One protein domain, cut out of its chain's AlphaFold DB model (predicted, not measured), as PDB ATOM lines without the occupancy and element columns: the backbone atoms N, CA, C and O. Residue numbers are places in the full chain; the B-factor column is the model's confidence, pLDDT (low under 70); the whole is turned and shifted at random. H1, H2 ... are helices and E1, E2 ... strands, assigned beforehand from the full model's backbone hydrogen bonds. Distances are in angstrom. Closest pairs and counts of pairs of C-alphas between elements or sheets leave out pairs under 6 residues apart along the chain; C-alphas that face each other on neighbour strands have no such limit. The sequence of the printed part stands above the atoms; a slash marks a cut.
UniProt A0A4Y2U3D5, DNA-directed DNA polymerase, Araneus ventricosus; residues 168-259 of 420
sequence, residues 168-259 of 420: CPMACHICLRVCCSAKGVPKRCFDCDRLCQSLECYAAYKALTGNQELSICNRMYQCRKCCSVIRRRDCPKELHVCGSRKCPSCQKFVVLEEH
ATOM      1  N   CYS A 168     128.201 131.136 128.195       80.69
ATOM      2  CA  CYS A 168     127.548 132.414 127.924       80.69
ATOM      3  C   CYS A 168     127.947 133.419 129.009       80.69
ATOM      4  O   CYS A 168     127.759 133.097 130.183       80.69
ATOM      5  N   PRO A 169     128.432 134.624 128.653       79.00
ATOM      6  CA  PRO A 169     128.787 135.662 129.626       79.00
ATOM      7  C   PRO A 169     127.639 136.053 130.571       79.00
ATOM      8  O   PRO A 169     127.871 136.522 131.678       79.00
ATOM      9  N   MET A 170     126.392 135.846 130.139       74.44
ATOM     10  CA  MET A 170     125.175 136.236 130.861       74.44
ATOM     11  C   MET A 170     124.506 135.072 131.611       74.44
ATOM     12  O   MET A 170     123.420 135.235 132.174       74.44
ATOM     13  N   ALA A 171     125.118 133.885 131.598       79.00
ATOM     14  CA  ALA A 171     124.615 132.702 132.288       79.00
ATOM     15  C   ALA A 171     125.617 132.218 133.335       79.00
ATOM     16  O   ALA A 171     126.826 132.192 133.111       79.00
ATOM     17  N   CYS A 172     125.112 131.762 134.477       80.62
ATOM     18  CA  CYS A 172     125.960 131.208 135.523       80.62
ATOM     19  C   CYS A 172     126.578 129.883 135.073       80.62
ATOM     20  O   CYS A 172     125.862 128.928 134.791       80.62
ATOM     21  N   HIS A 173     127.903 129.756 135.096       80.19
ATOM     22  CA  HIS A 173     128.571 128.492 134.755       80.19
ATOM     23  C   HIS A 173     128.379 127.384 135.806       80.19
ATOM     24  O   HIS A 173     128.771 126.238 135.571       80.19
ATOM     25  N   ILE A 174     127.787 127.705 136.963       84.00
ATOM     26  CA  ILE A 174     127.482 126.745 138.028       84.00
ATOM     27  C   ILE A 174     126.074 126.179 137.858       84.00
ATOM     28  O   ILE A 174     125.936 124.990 137.583       84.00
ATOM     29  N   CYS A 175     125.044 127.023 137.982       81.38
ATOM     30  CA  CYS A 175     123.643 126.597 137.910       81.38
ATOM     31  C   CYS A 175     123.022 126.686 136.505       81.38
ATOM     32  O   CYS A 175     121.860 126.335 136.341       81.38
ATOM     33  N   LEU A 176     123.768 127.166 135.501       77.75
ATOM     34  CA  LEU A 176     123.370 127.275 134.087       77.75
ATOM     35  C   LEU A 176     122.156 128.183 133.809       77.75
ATOM     36  O   LEU A 176     121.719 128.289 132.664       77.75
ATOM     37  N   ARG A 177     121.640 128.885 134.828       77.50
ATOM     38  CA  ARG A 177     120.564 129.875 134.690       77.50
ATOM     39  C   ARG A 177     121.090 131.216 134.181       77.50
ATOM     40  O   ARG A 177     122.199 131.639 134.515       77.50
ATOM     41  N   VAL A 178     120.249 131.884 133.399       69.00
ATOM     42  CA  VAL A 178     120.421 133.279 132.971       69.00
ATOM     43  C   VAL A 178     120.043 134.196 134.137       69.00
ATOM     44  O   VAL A 178     119.138 133.859 134.896       69.00
ATOM     45  N   CYS A 179     120.744 135.324 134.298       66.69
ATOM     46  CA  CYS A 179     120.512 136.279 135.396       66.69
ATOM     47  C   CYS A 179     120.659 135.668 136.801       66.69
ATOM     48  O   CYS A 179     119.895 135.974 137.712       66.69
ATOM     49  N   CYS A 180     121.649 134.795 137.002       71.19
ATOM     50  CA  CYS A 180     122.009 134.391 138.355       71.19
ATOM     51  C   CYS A 180     122.607 135.597 139.086       71.19
ATOM     52  O   CYS A 180     123.655 136.105 138.689       71.19
ATOM     53  N   SER A 181     121.926 136.067 140.128       61.69
ATOM     54  CA  SER A 181     122.390 137.187 140.939       61.69
ATOM     55  C   SER A 181     123.709 136.827 141.621       61.69
ATOM     56  O   SER A 181     123.728 136.133 142.637       61.69
ATOM     57  N   ALA A 182     124.818 137.346 141.090       62.19
ATOM     58  CA  ALA A 182     126.142 137.260 141.713       62.19
ATOM     59  C   ALA A 182     126.258 138.099 143.005       62.19
ATOM     60  O   ALA A 182     127.320 138.146 143.611       62.19
ATOM     61  N   LYS A 183     125.174 138.765 143.425       65.25
ATOM     62  CA  LYS A 183     125.112 139.652 144.595       65.25
ATOM     63  C   LYS A 183     124.879 138.919 145.929       65.25
ATOM     64  O   LYS A 183     124.647 139.573 146.937       65.25
ATOM     65  N   GLY A 184     124.875 137.585 145.941       72.00
ATOM     66  CA  GLY A 184     124.678 136.795 147.159       72.00
ATOM     67  C   GLY A 184     125.988 136.334 147.797       72.00
ATOM     68  O   GLY A 184     127.054 136.424 147.196       72.00
ATOM     69  N   VAL A 185     125.898 135.789 149.011       82.19
ATOM     70  CA  VAL A 185     127.046 135.164 149.685       82.19
ATOM     71  C   VAL A 185     127.398 133.850 148.972       82.19
ATOM     72  O   VAL A 185     126.533 132.967 148.875       82.19
ATOM     73  N   PRO A 186     128.639 133.681 148.477       88.00
ATOM     74  CA  PRO A 186     129.053 132.446 147.832       88.00
ATOM     75  C   PRO A 186     128.944 131.246 148.776       88.00
ATOM     76  O   PRO A 186     129.363 131.301 149.930       88.00
ATOM     77  N   LYS A 187     128.417 130.127 148.274       89.06
ATOM     78  CA  LYS A 187     128.256 128.883 149.038       89.06
ATOM     79  C   LYS A 187     128.952 127.729 148.339       89.06
ATOM     80  O   LYS A 187     128.603 127.371 147.214       89.06
ATOM     81  N   ARG A 188     129.923 127.109 149.010       91.62
ATOM     82  CA  ARG A 188     130.578 125.899 148.503       91.62
ATOM     83  C   ARG A 188     129.694 124.683 148.755       91.62
ATOM     84  O   ARG A 188     129.202 124.485 149.862       91.62
ATOM     85  N   CYS A 189     129.487 123.874 147.723       90.81
ATOM     86  CA  CYS A 189     128.783 122.608 147.861       90.81
ATOM     87  C   CYS A 189     129.700 121.552 148.481       90.81
ATOM     88  O   CYS A 189     130.820 121.380 148.014       90.81
ATOM     89  N   PHE A 190     129.219 120.822 149.485       90.19
ATOM     90  CA  PHE A 190     129.992 119.762 150.134       90.19
ATOM     91  C   PHE A 190     130.181 118.528 149.227       90.19
ATOM     92  O   PHE A 190     131.268 117.965 149.155       90.19
ATOM     93  N   ASP A 191     129.162 118.160 148.443       89.25
ATOM     94  CA  ASP A 191     129.184 116.911 147.659       89.25
ATOM     95  C   ASP A 191     130.117 116.994 146.442       89.25
ATOM     96  O   ASP A 191     130.824 116.046 146.079       89.25
ATOM     97  N   CYS A 192     130.108 118.146 145.771       90.38
ATOM     98  CA  CYS A 192     130.800 118.354 144.502       90.38
ATOM     99  C   CYS A 192     131.910 119.409 144.572       90.38
ATOM    100  O   CYS A 192     132.563 119.647 143.561       90.38
ATOM    101  N   ASP A 193     132.100 120.066 145.718       91.50
ATOM    102  CA  ASP A 193     133.124 121.090 145.973       91.50
ATOM    103  C   ASP A 193     133.079 122.347 145.089       91.50
ATOM    104  O   ASP A 193     133.906 123.245 145.262       91.50
ATOM    105  N   ARG A 194     132.088 122.477 144.198       90.75
ATOM    106  CA  ARG A 194     131.890 123.683 143.382       90.75
ATOM    107  C   ARG A 194     131.383 124.845 144.233       90.75
ATOM    108  O   ARG A 194     130.534 124.672 145.111       90.75
ATOM    109  N   LEU A 195     131.876 126.045 143.933       90.31
ATOM    110  CA  LEU A 195     131.464 127.286 144.586       90.31
ATOM    111  C   LEU A 195     130.268 127.911 143.853       90.31
ATOM    112  O   LEU A 195     130.402 128.369 142.721       90.31
ATOM    113  N   CYS A 196     129.095 127.917 144.486       88.94
ATOM    114  CA  CYS A 196     127.902 128.604 143.992       88.94
ATOM    115  C   CYS A 196     127.965 130.094 144.342       88.94
ATOM    116  O   CYS A 196     128.467 130.453 145.402       88.94
ATOM    117  N   GLN A 197     127.419 130.952 143.480       86.75
ATOM    118  CA  GLN A 197     127.495 132.412 143.640       86.75
ATOM    119  C   GLN A 197     126.553 132.972 144.718       86.75
ATOM    120  O   GLN A 197     126.739 134.092 145.170       86.75
ATOM    121  N   SER A 198     125.536 132.213 145.120       87.94
ATOM    122  CA  SER A 198     124.546 132.605 146.126       87.94
ATOM    123  C   SER A 198     123.819 131.375 146.674       87.94
ATOM    124  O   SER A 198     123.932 130.273 146.116       87.94
ATOM    125  N   LEU A 199     123.024 131.553 147.733       87.19
ATOM    126  CA  LEU A 199     122.148 130.500 148.257       87.19
ATOM    127  C   LEU A 199     121.099 130.065 147.216       87.19
ATOM    128  O   LEU A 199     120.865 128.872 147.032       87.19
ATOM    129  N   GLU A 200     120.543 131.012 146.459       87.69
ATOM    130  CA  GLU A 200     119.622 130.730 145.351       87.69
ATOM    131  C   GLU A 200     120.302 129.948 144.226       87.69
ATOM    132  O   GLU A 200     119.719 129.016 143.666       87.69
ATOM    133  N   CYS A 201     121.546 130.311 143.879       87.12
ATOM    134  CA  CYS A 201     122.361 129.574 142.916       87.12
ATOM    135  C   CYS A 201     122.539 128.126 143.373       87.12
ATOM    136  O   CYS A 201     122.370 127.215 142.565       87.12
ATOM    137  N   TYR A 202     122.856 127.924 144.653       88.31
ATOM    138  CA  TYR A 202     123.038 126.608 145.256       88.31
ATOM    139  C   TYR A 202     121.753 125.770 145.216       88.31
ATOM    140  O   TYR A 202     121.802 124.607 144.814       88.31
ATOM    141  N   ALA A 203     120.606 126.365 145.551       87.31
ATOM    142  CA  ALA A 203     119.315 125.684 145.525       87.31
ATOM    143  C   ALA A 203     118.983 125.145 144.125       87.31
ATOM    144  O   ALA A 203     118.752 123.950 143.966       87.31
ATOM    145  N   ALA A 204     119.055 125.974 143.078       85.56
ATOM    146  CA  ALA A 204     118.751 125.469 141.736       85.56
ATOM    147  C   ALA A 204     119.861 124.617 141.123       85.56
ATOM    148  O   ALA A 204     119.595 123.823 140.231       85.56
ATOM    149  N   TYR A 205     121.104 124.775 141.575       86.56
ATOM    150  CA  TYR A 205     122.191 123.884 141.182       86.56
ATOM    151  C   TYR A 205     121.940 122.436 141.643       86.56
ATOM    152  O   TYR A 205     122.311 121.492 140.938       86.56
ATOM    153  N   LYS A 206     121.295 122.271 142.807       87.69
ATOM    154  CA  LYS A 206     120.870 120.976 143.356       87.69
ATOM    155  C   LYS A 206     119.468 120.539 142.931       87.69
ATOM    156  O   LYS A 206     119.167 119.355 143.030       87.69
ATOM    157  N   ALA A 207     118.629 121.453 142.455       86.31
ATOM    158  CA  ALA A 207     117.294 121.114 141.987       86.31
ATOM    159  C   ALA A 207     117.341 120.197 140.754       86.31
ATOM    160  O   ALA A 207     118.188 120.344 139.866       86.31
ATOM    161  N   LEU A 208     116.389 119.268 140.685       82.81
ATOM    162  CA  LEU A 208     116.053 118.572 139.449       82.81
ATOM    163  C   LEU A 208     115.203 119.516 138.594       82.81
ATOM    164  O   LEU A 208     114.309 120.189 139.103       82.81
ATOM    165  N   THR A 209     115.502 119.608 137.298       69.00
ATOM    166  CA  THR A 209     114.752 120.478 136.379       69.00
ATOM    167  C   THR A 209     114.057 119.643 135.314       69.00
ATOM    168  O   THR A 209     114.707 118.889 134.590       69.00
ATOM    169  N   GLY A 210     112.730 119.774 135.211       68.56
ATOM    170  CA  GLY A 210     111.916 118.991 134.277       68.56
ATOM    171  C   GLY A 210     112.073 117.482 134.497       68.56
ATOM    172  O   GLY A 210     112.041 117.019 135.631       68.56
ATOM    173  N   ASN A 211     112.308 116.730 133.417       65.44
ATOM    174  CA  ASN A 211     112.452 115.264 133.435       65.44
ATOM    175  C   ASN A 211     113.896 114.791 133.705       65.44
ATOM    176  O   ASN A 211     114.320 113.759 133.190       65.44
ATOM    177  N   GLN A 212     114.717 115.574 134.407       70.81
ATOM    178  CA  GLN A 212     116.097 115.179 134.695       70.81
ATOM    179  C   GLN A 212     116.165 114.233 135.896       70.81
ATOM    180  O   GLN A 212     115.727 114.592 136.980       70.81
ATOM    181  N   GLU A 213     116.818 113.083 135.724       75.12
ATOM    182  CA  GLU A 213     117.088 112.121 136.809       75.12
ATOM    183  C   GLU A 213     118.191 112.598 137.769       75.12
ATOM    184  O   GLU A 213     118.223 112.226 138.937       75.12
ATOM    185  N   LEU A 214     119.112 113.439 137.282       80.31
ATOM    186  CA  LEU A 214     120.277 113.913 138.032       80.31
ATOM    187  C   LEU A 214     120.415 115.433 137.953       80.31
ATOM    188  O   LEU A 214     120.406 115.999 136.850       80.31
ATOM    189  N   SER A 215     120.658 116.064 139.108       84.94
ATOM    190  CA  SER A 215     120.965 117.495 139.213       84.94
ATOM    191  C   SER A 215     122.347 117.818 138.633       84.94
ATOM    192  O   SER A 215     123.186 116.934 138.422       84.94
ATOM    193  N   ILE A 216     122.642 119.103 138.426       84.62
ATOM    194  CA  ILE A 216     123.971 119.543 137.972       84.62
ATOM    195  C   ILE A 216     125.045 119.191 139.029       84.62
ATOM    196  O   ILE A 216     126.195 118.905 138.682       84.62
ATOM    197  N   CYS A 217     124.668 119.139 140.314       87.81
ATOM    198  CA  CYS A 217     125.508 118.667 141.422       87.81
ATOM    199  C   CYS A 217     125.978 117.222 141.275       87.81
ATOM    200  O   CYS A 217     127.135 116.904 141.558       87.81
ATOM    201  N   ASN A 218     125.108 116.351 140.775       87.38
ATOM    202  CA  ASN A 218     125.441 114.942 140.622       87.38
ATOM    203  C   ASN A 218     126.292 114.675 139.374       87.38
ATOM    204  O   ASN A 218     126.982 113.667 139.317       87.38
ATOM    205  N   ARG A 219     126.306 115.572 138.382       87.00
ATOM    206  CA  ARG A 219     127.018 115.342 137.110       87.00
ATOM    207  C   ARG A 219     128.485 115.741 137.139       87.00
ATOM    208  O   ARG A 219     129.296 115.138 136.435       87.00
ATOM    209  N   MET A 220     128.837 116.758 137.920       89.12
ATOM    210  CA  MET A 220     130.173 117.356 137.909       89.12
ATOM    211  C   MET A 220     130.649 117.695 139.317       89.12
ATOM    212  O   MET A 220     129.850 118.107 140.152       89.12
ATOM    213  N   TYR A 221     131.956 117.606 139.545       91.25
ATOM    214  CA  TYR A 221     132.622 118.064 140.765       91.25
ATOM    215  C   TYR A 221     133.842 118.921 140.427       91.25
ATOM    216  O   TYR A 221     134.296 118.958 139.284       91.25
ATOM    217  N   GLN A 222     134.349 119.642 141.421       92.19
ATOM    218  CA  GLN A 222     135.589 120.399 141.350       92.19
ATOM    219  C   GLN A 222     136.619 119.766 142.284       92.19
ATOM    220  O   GLN A 222     136.345 119.547 143.457       92.19
ATOM    221  N   CYS A 223     137.812 119.467 141.779       91.50
ATOM    222  CA  CYS A 223     138.898 118.993 142.629       91.50
ATOM    223  C   CYS A 223     139.441 120.146 143.483       91.50
ATOM    224  O   CYS A 223     139.731 121.219 142.954       91.50
ATOM    225  N   ARG A 224     139.624 119.936 144.795       89.94
ATOM    226  CA  ARG A 224     140.168 120.968 145.699       89.94
ATOM    227  C   ARG A 224     141.656 121.255 145.489       89.94
ATOM    228  O   ARG A 224     142.092 122.353 145.795       89.94
ATOM    229  N   LYS A 225     142.416 120.278 144.986       90.25
ATOM    230  CA  LYS A 225     143.868 120.391 144.792       90.25
ATOM    231  C   LYS A 225     144.212 121.097 143.478       90.25
ATOM    232  O   LYS A 225     144.945 122.072 143.482       90.25
ATOM    233  N   CYS A 226     143.656 120.631 142.357       88.88
ATOM    234  CA  CYS A 226     143.966 121.172 141.024       88.88
ATOM    235  C   CYS A 226     142.907 122.140 140.471       88.88
ATOM    236  O   CYS A 226     142.996 122.546 139.313       88.88
ATOM    237  N   CYS A 227     141.860 122.449 141.245       88.69
ATOM    238  CA  CYS A 227     140.747 123.338 140.882       88.69
ATOM    239  C   CYS A 227     139.961 122.956 139.611       88.69
ATOM    240  O   CYS A 227     139.043 123.683 139.219       88.69
ATOM    241  N   SER A 228     140.268 121.810 138.993       87.81
ATOM    242  CA  SER A 228     139.663 121.352 137.742       87.81
ATOM    243  C   SER A 228     138.223 120.894 137.952       87.81
ATOM    244  O   SER A 228     137.914 120.212 138.931       87.81
ATOM    245  N   VAL A 229     137.344 121.254 137.011       88.88
ATOM    246  CA  VAL A 229     135.934 120.838 136.999       88.88
ATOM    247  C   VAL A 229     135.777 119.626 136.088       88.88
ATOM    248  O   VAL A 229     136.025 119.713 134.887       88.88
ATOM    249  N   ILE A 230     135.350 118.503 136.662       87.44
ATOM    250  CA  ILE A 230     135.367 117.184 136.025       87.44
ATOM    251  C   ILE A 230     133.962 116.585 136.062       87.44
ATOM    252  O   ILE A 230     133.220 116.742 137.034       87.44
ATOM    253  N   ARG A 231     133.574 115.902 134.983       87.38
ATOM    254  CA  ARG A 231     132.322 115.143 134.929       87.38
ATOM    255  C   ARG A 231     132.509 113.790 135.603       87.38
ATOM    256  O   ARG A 231     133.422 113.056 135.238       87.38
ATOM    257  N   ARG A 232     131.584 113.407 136.487       88.56
ATOM    258  CA  ARG A 232     131.632 112.109 137.185       88.56
ATOM    259  C   ARG A 232     131.622 110.916 136.231       88.56
ATOM    260  O   ARG A 232     132.265 109.918 136.514       88.56
ATOM    261  N   ARG A 233     130.955 111.049 135.077       86.31
ATOM    262  CA  ARG A 233     130.946 110.016 134.025       86.31
ATOM    263  C   ARG A 233     132.306 109.803 133.353       86.31
ATOM    264  O   ARG A 233     132.542 108.735 132.813       86.31
ATOM    265  N   ASP A 234     133.142 110.844 133.300       84.75
ATOM    266  CA  ASP A 234     134.463 110.771 132.669       84.75
ATOM    267  C   ASP A 234     135.513 110.290 133.685       84.75
ATOM    268  O   ASP A 234     136.420 109.548 133.323       84.75
ATOM    269  N   CYS A 235     135.384 110.695 134.951       86.31
ATOM    270  CA  CYS A 235     136.218 110.228 136.055       86.31
ATOM    271  C   CYS A 235     135.455 110.413 137.382       86.31
ATOM    272  O   CYS A 235     135.174 111.564 137.745       86.31
ATOM    273  N   PRO A 236     135.101 109.332 138.104       88.69
ATOM    274  CA  PRO A 236     134.544 109.413 139.455       88.69
ATOM    275  C   PRO A 236     135.449 110.217 140.396       88.69
ATOM    276  O   PRO A 236     136.664 110.267 140.210       88.69
ATOM    277  N   LYS A 237     134.862 110.875 141.402       87.62
ATOM    278  CA  LYS A 237     135.599 111.805 142.281       87.62
ATOM    279  C   LYS A 237     136.687 111.084 143.081       87.62
ATOM    280  O   LYS A 237     137.726 111.664 143.368       87.62
ATOM    281  N   GLU A 238     136.435 109.823 143.395       87.62
ATOM    282  CA  GLU A 238     137.257 108.928 144.201       87.62
ATOM    283  C   GLU A 238     138.492 108.437 143.428       87.62
ATOM    284  O   GLU A 238     139.517 108.138 144.029       87.62
ATOM    285  N   LEU A 239     138.411 108.400 142.094       87.75
ATOM    286  CA  LEU A 239     139.472 107.915 141.203       87.75
ATOM    287  C   LEU A 239     140.326 109.046 140.611       87.75
ATOM    288  O   LEU A 239     141.197 108.803 139.775       87.75
ATOM    289  N   HIS A 240     140.064 110.298 140.986       88.50
ATOM    290  CA  HIS A 240     140.739 111.440 140.387       88.50
ATOM    291  C   HIS A 240     142.154 111.647 140.931       88.50
ATOM    292  O   HIS A 240     142.349 111.944 142.109       88.50
ATOM    293  N   VAL A 241     143.128 111.636 140.021       88.12
ATOM    294  CA  VAL A 241     144.521 112.020 140.288       88.12
ATOM    295  C   VAL A 241     144.804 113.386 139.656       88.12
ATOM    296  O   VAL A 241     144.492 113.617 138.487       88.12
ATOM    297  N   CYS A 242     145.375 114.330 140.404       88.31
ATOM    298  CA  CYS A 242     145.730 115.645 139.852       88.31
ATOM    299  C   CYS A 242     146.796 115.511 138.755       88.31
ATOM    300  O   CYS A 242     147.657 114.649 138.838       88.31
ATOM    301  N   GLY A 243     146.707 116.333 137.706       82.56
ATOM    302  CA  GLY A 243     147.550 116.192 136.509       82.56
ATOM    303  C   GLY A 243     147.002 115.204 135.471       82.56
ATOM    304  O   GLY A 243     147.402 115.257 134.308       82.56
ATOM    305  N   SER A 244     146.014 114.374 135.830       85.50
ATOM    306  CA  SER A 244     145.348 113.515 134.852       85.50
ATOM    307  C   SER A 244     144.432 114.298 133.903       85.50
ATOM    308  O   SER A 244     143.740 115.245 134.293       85.50
ATOM    309  N   ARG A 245     144.425 113.900 132.628       82.94
ATOM    310  CA  ARG A 245     143.519 114.395 131.584       82.94
ATOM    311  C   ARG A 245     143.007 113.226 130.749       82.94
ATOM    312  O   ARG A 245     143.590 112.146 130.726       82.94
ATOM    313  N   LYS A 246     141.909 113.445 130.027       83.94
ATOM    314  CA  LYS A 246     141.395 112.461 129.072       83.94
ATOM    315  C   LYS A 246     142.315 112.400 127.851       83.94
ATOM    316  O   LYS A 246     142.455 113.400 127.148       83.94
ATOM    317  N   CYS A 247     142.923 111.246 127.595       81.88
ATOM    318  CA  CYS A 247     143.747 111.036 126.409       81.88
ATOM    319  C   CYS A 247     142.867 111.046 125.141       81.88
ATOM    320  O   CYS A 247     141.878 110.310 125.093       81.88
ATOM    321  N   PRO A 248     143.194 111.840 124.102       79.38
ATOM    322  CA  PRO A 248     142.394 111.906 122.878       79.38
ATOM    323  C   PRO A 248     142.416 110.591 122.083       79.38
ATOM    324  O   PRO A 248     141.437 110.277 121.408       79.38
ATOM    325  N   SER A 249     143.491 109.807 122.200       79.44
ATOM    326  CA  SER A 249     143.670 108.555 121.459       79.44
ATOM    327  C   SER A 249     142.935 107.378 122.107       79.44
ATOM    328  O   SER A 249     142.134 106.726 121.446       79.44
ATOM    329  N   CYS A 250     143.157 107.112 123.401       80.12
ATOM    330  CA  CYS A 250     142.558 105.955 124.087       80.12
ATOM    331  C   CYS A 250     141.279 106.277 124.881       80.12
ATOM    332  O   CYS A 250     140.653 105.372 125.425       80.12
ATOM    333  N   GLN A 251     140.895 107.557 124.974       79.69
ATOM    334  CA  GLN A 251     139.717 108.056 125.700       79.69
ATOM    335  C   GLN A 251     139.695 107.769 127.217       79.69
ATOM    336  O   GLN A 251     138.703 108.094 127.874       79.69
ATOM    337  N   LYS A 252     140.779 107.235 127.799       80.62
ATOM    338  CA  LYS A 252     140.940 107.024 129.249       80.62
ATOM    339  C   LYS A 252     141.474 108.282 129.941       80.62
ATOM    340  O   LYS A 252     142.188 109.077 129.330       80.62
ATOM    341  N   PHE A 253     141.120 108.467 131.213       80.62
ATOM    342  CA  PHE A 253     141.651 109.537 132.060       80.62
ATOM    343  C   PHE A 253     142.985 109.078 132.660       80.62
ATOM    344  O   PHE A 253     143.021 108.085 133.378       80.62
ATOM    345  N   VAL A 254     144.078 109.748 132.303       82.88
ATOM    346  CA  VAL A 254     145.454 109.288 132.552       82.88
ATOM    347  C   VAL A 254     146.351 110.468 132.904       82.88
ATOM    348  O   VAL A 254     146.099 111.589 132.457       82.88
ATOM    349  N   VAL A 255     147.390 110.235 133.702       83.81
ATOM    350  CA  VAL A 255     148.454 111.219 133.948       83.81
ATOM    351  C   VAL A 255     149.305 111.308 132.685       83.81
ATOM    352  O   VAL A 255     149.874 110.310 132.264       83.81
ATOM    353  N   LEU A 256     149.330 112.476 132.034       74.19
ATOM    354  CA  LEU A 256     149.927 112.607 130.696       74.19
ATOM    355  C   LEU A 256     151.432 112.321 130.673       74.19
ATOM    356  O   LEU A 256     151.910 111.770 129.689       74.19
ATOM    357  N   GLU A 257     152.147 112.666 131.743       76.44
ATOM    358  CA  GLU A 257     153.598 112.467 131.864       76.44
ATOM    359  C   GLU A 257     153.986 110.981 131.902       76.44
ATOM    360  O   GLU A 257     155.035 110.602 131.393       76.44
ATOM    361  N   GLU A 258     153.107 110.125 132.427       80.38
ATOM    362  CA  GLU A 258     153.332 108.680 132.573       80.38
ATOM    363  C   GLU A 258     152.585 107.863 131.503       80.38
ATOM    364  O   GLU A 258     152.693 106.636 131.429       80.38
ATOM    365  N   HIS A 259     151.772 108.519 130.668       85.50
ATOM    366  CA  HIS A 259     150.888 107.826 129.744       85.50
ATOM    367  C   HIS A 259     151.596 107.409 128.455       85.50
ATOM    368  O   HIS A 259     151.662 108.155 127.478       85.50
TER     369      HIS A 259
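What this domain is: This is residues 168 to 259 of the 420 residues of the protein "DNA-directed DNA polymerase" of Araneus ventricosus (UniProt A0A4Y2U3D5). With little regular structure, the model is a row of small parts along its longest axis: hairpin E1-E2 in the middle, hairpin E3-E4 toward one end, and H1 with looped residues 168 to 186 toward the other. The printed part has 92 residues, 24 in named elements, class mixed, ordered H1 H2 E1 E2 E3 E4; both two-stranded sheets are antiparallel. It is only just loose, close to compact: radius of gyration of the C-alphas 14.9 A, spans 43 by 29 by 25 A.

How they stand to each other: E1, residues 220 to 222, and E2, residues 229 to 231, form an antiparallel hairpin at 151 degrees; N 221 and O 230, 2.9 A apart, are within hydrogen-bond range. H2, residues 216 to 219, touches H1, residues 199 to 206; the closest C-alphas, of Cys 217 and Lys 206, are 5.5 A apart. E3, residues 244 to 246, and E4, residues 253 to 255, form an antiparallel hairpin at 140 degrees; N 245 and O 254, 2.9 A apart, are within range. E2 and E3 are apart. Every O i to N i+4 pair of H1 is within range; H2 is too short for one.

Where its parts are: H1 runs 10.8 A from C-alpha 199 at (122.148, 130.500, 148.257). H2 spans 5.3 A, E1, E2 and E3 7.1 A each, and E4 7.3 A, to C-alpha 255 at (148.454, 111.219, 133.948).

The domain as a whole: The printed part has no cut. The link E2 to E3 is long. The farthest C-alphas, Lys 183 and Glu 258, are 43.6 A apart. Residues 178 to 179, 181 to 183 and 209 to 211 have pLDDT under 70.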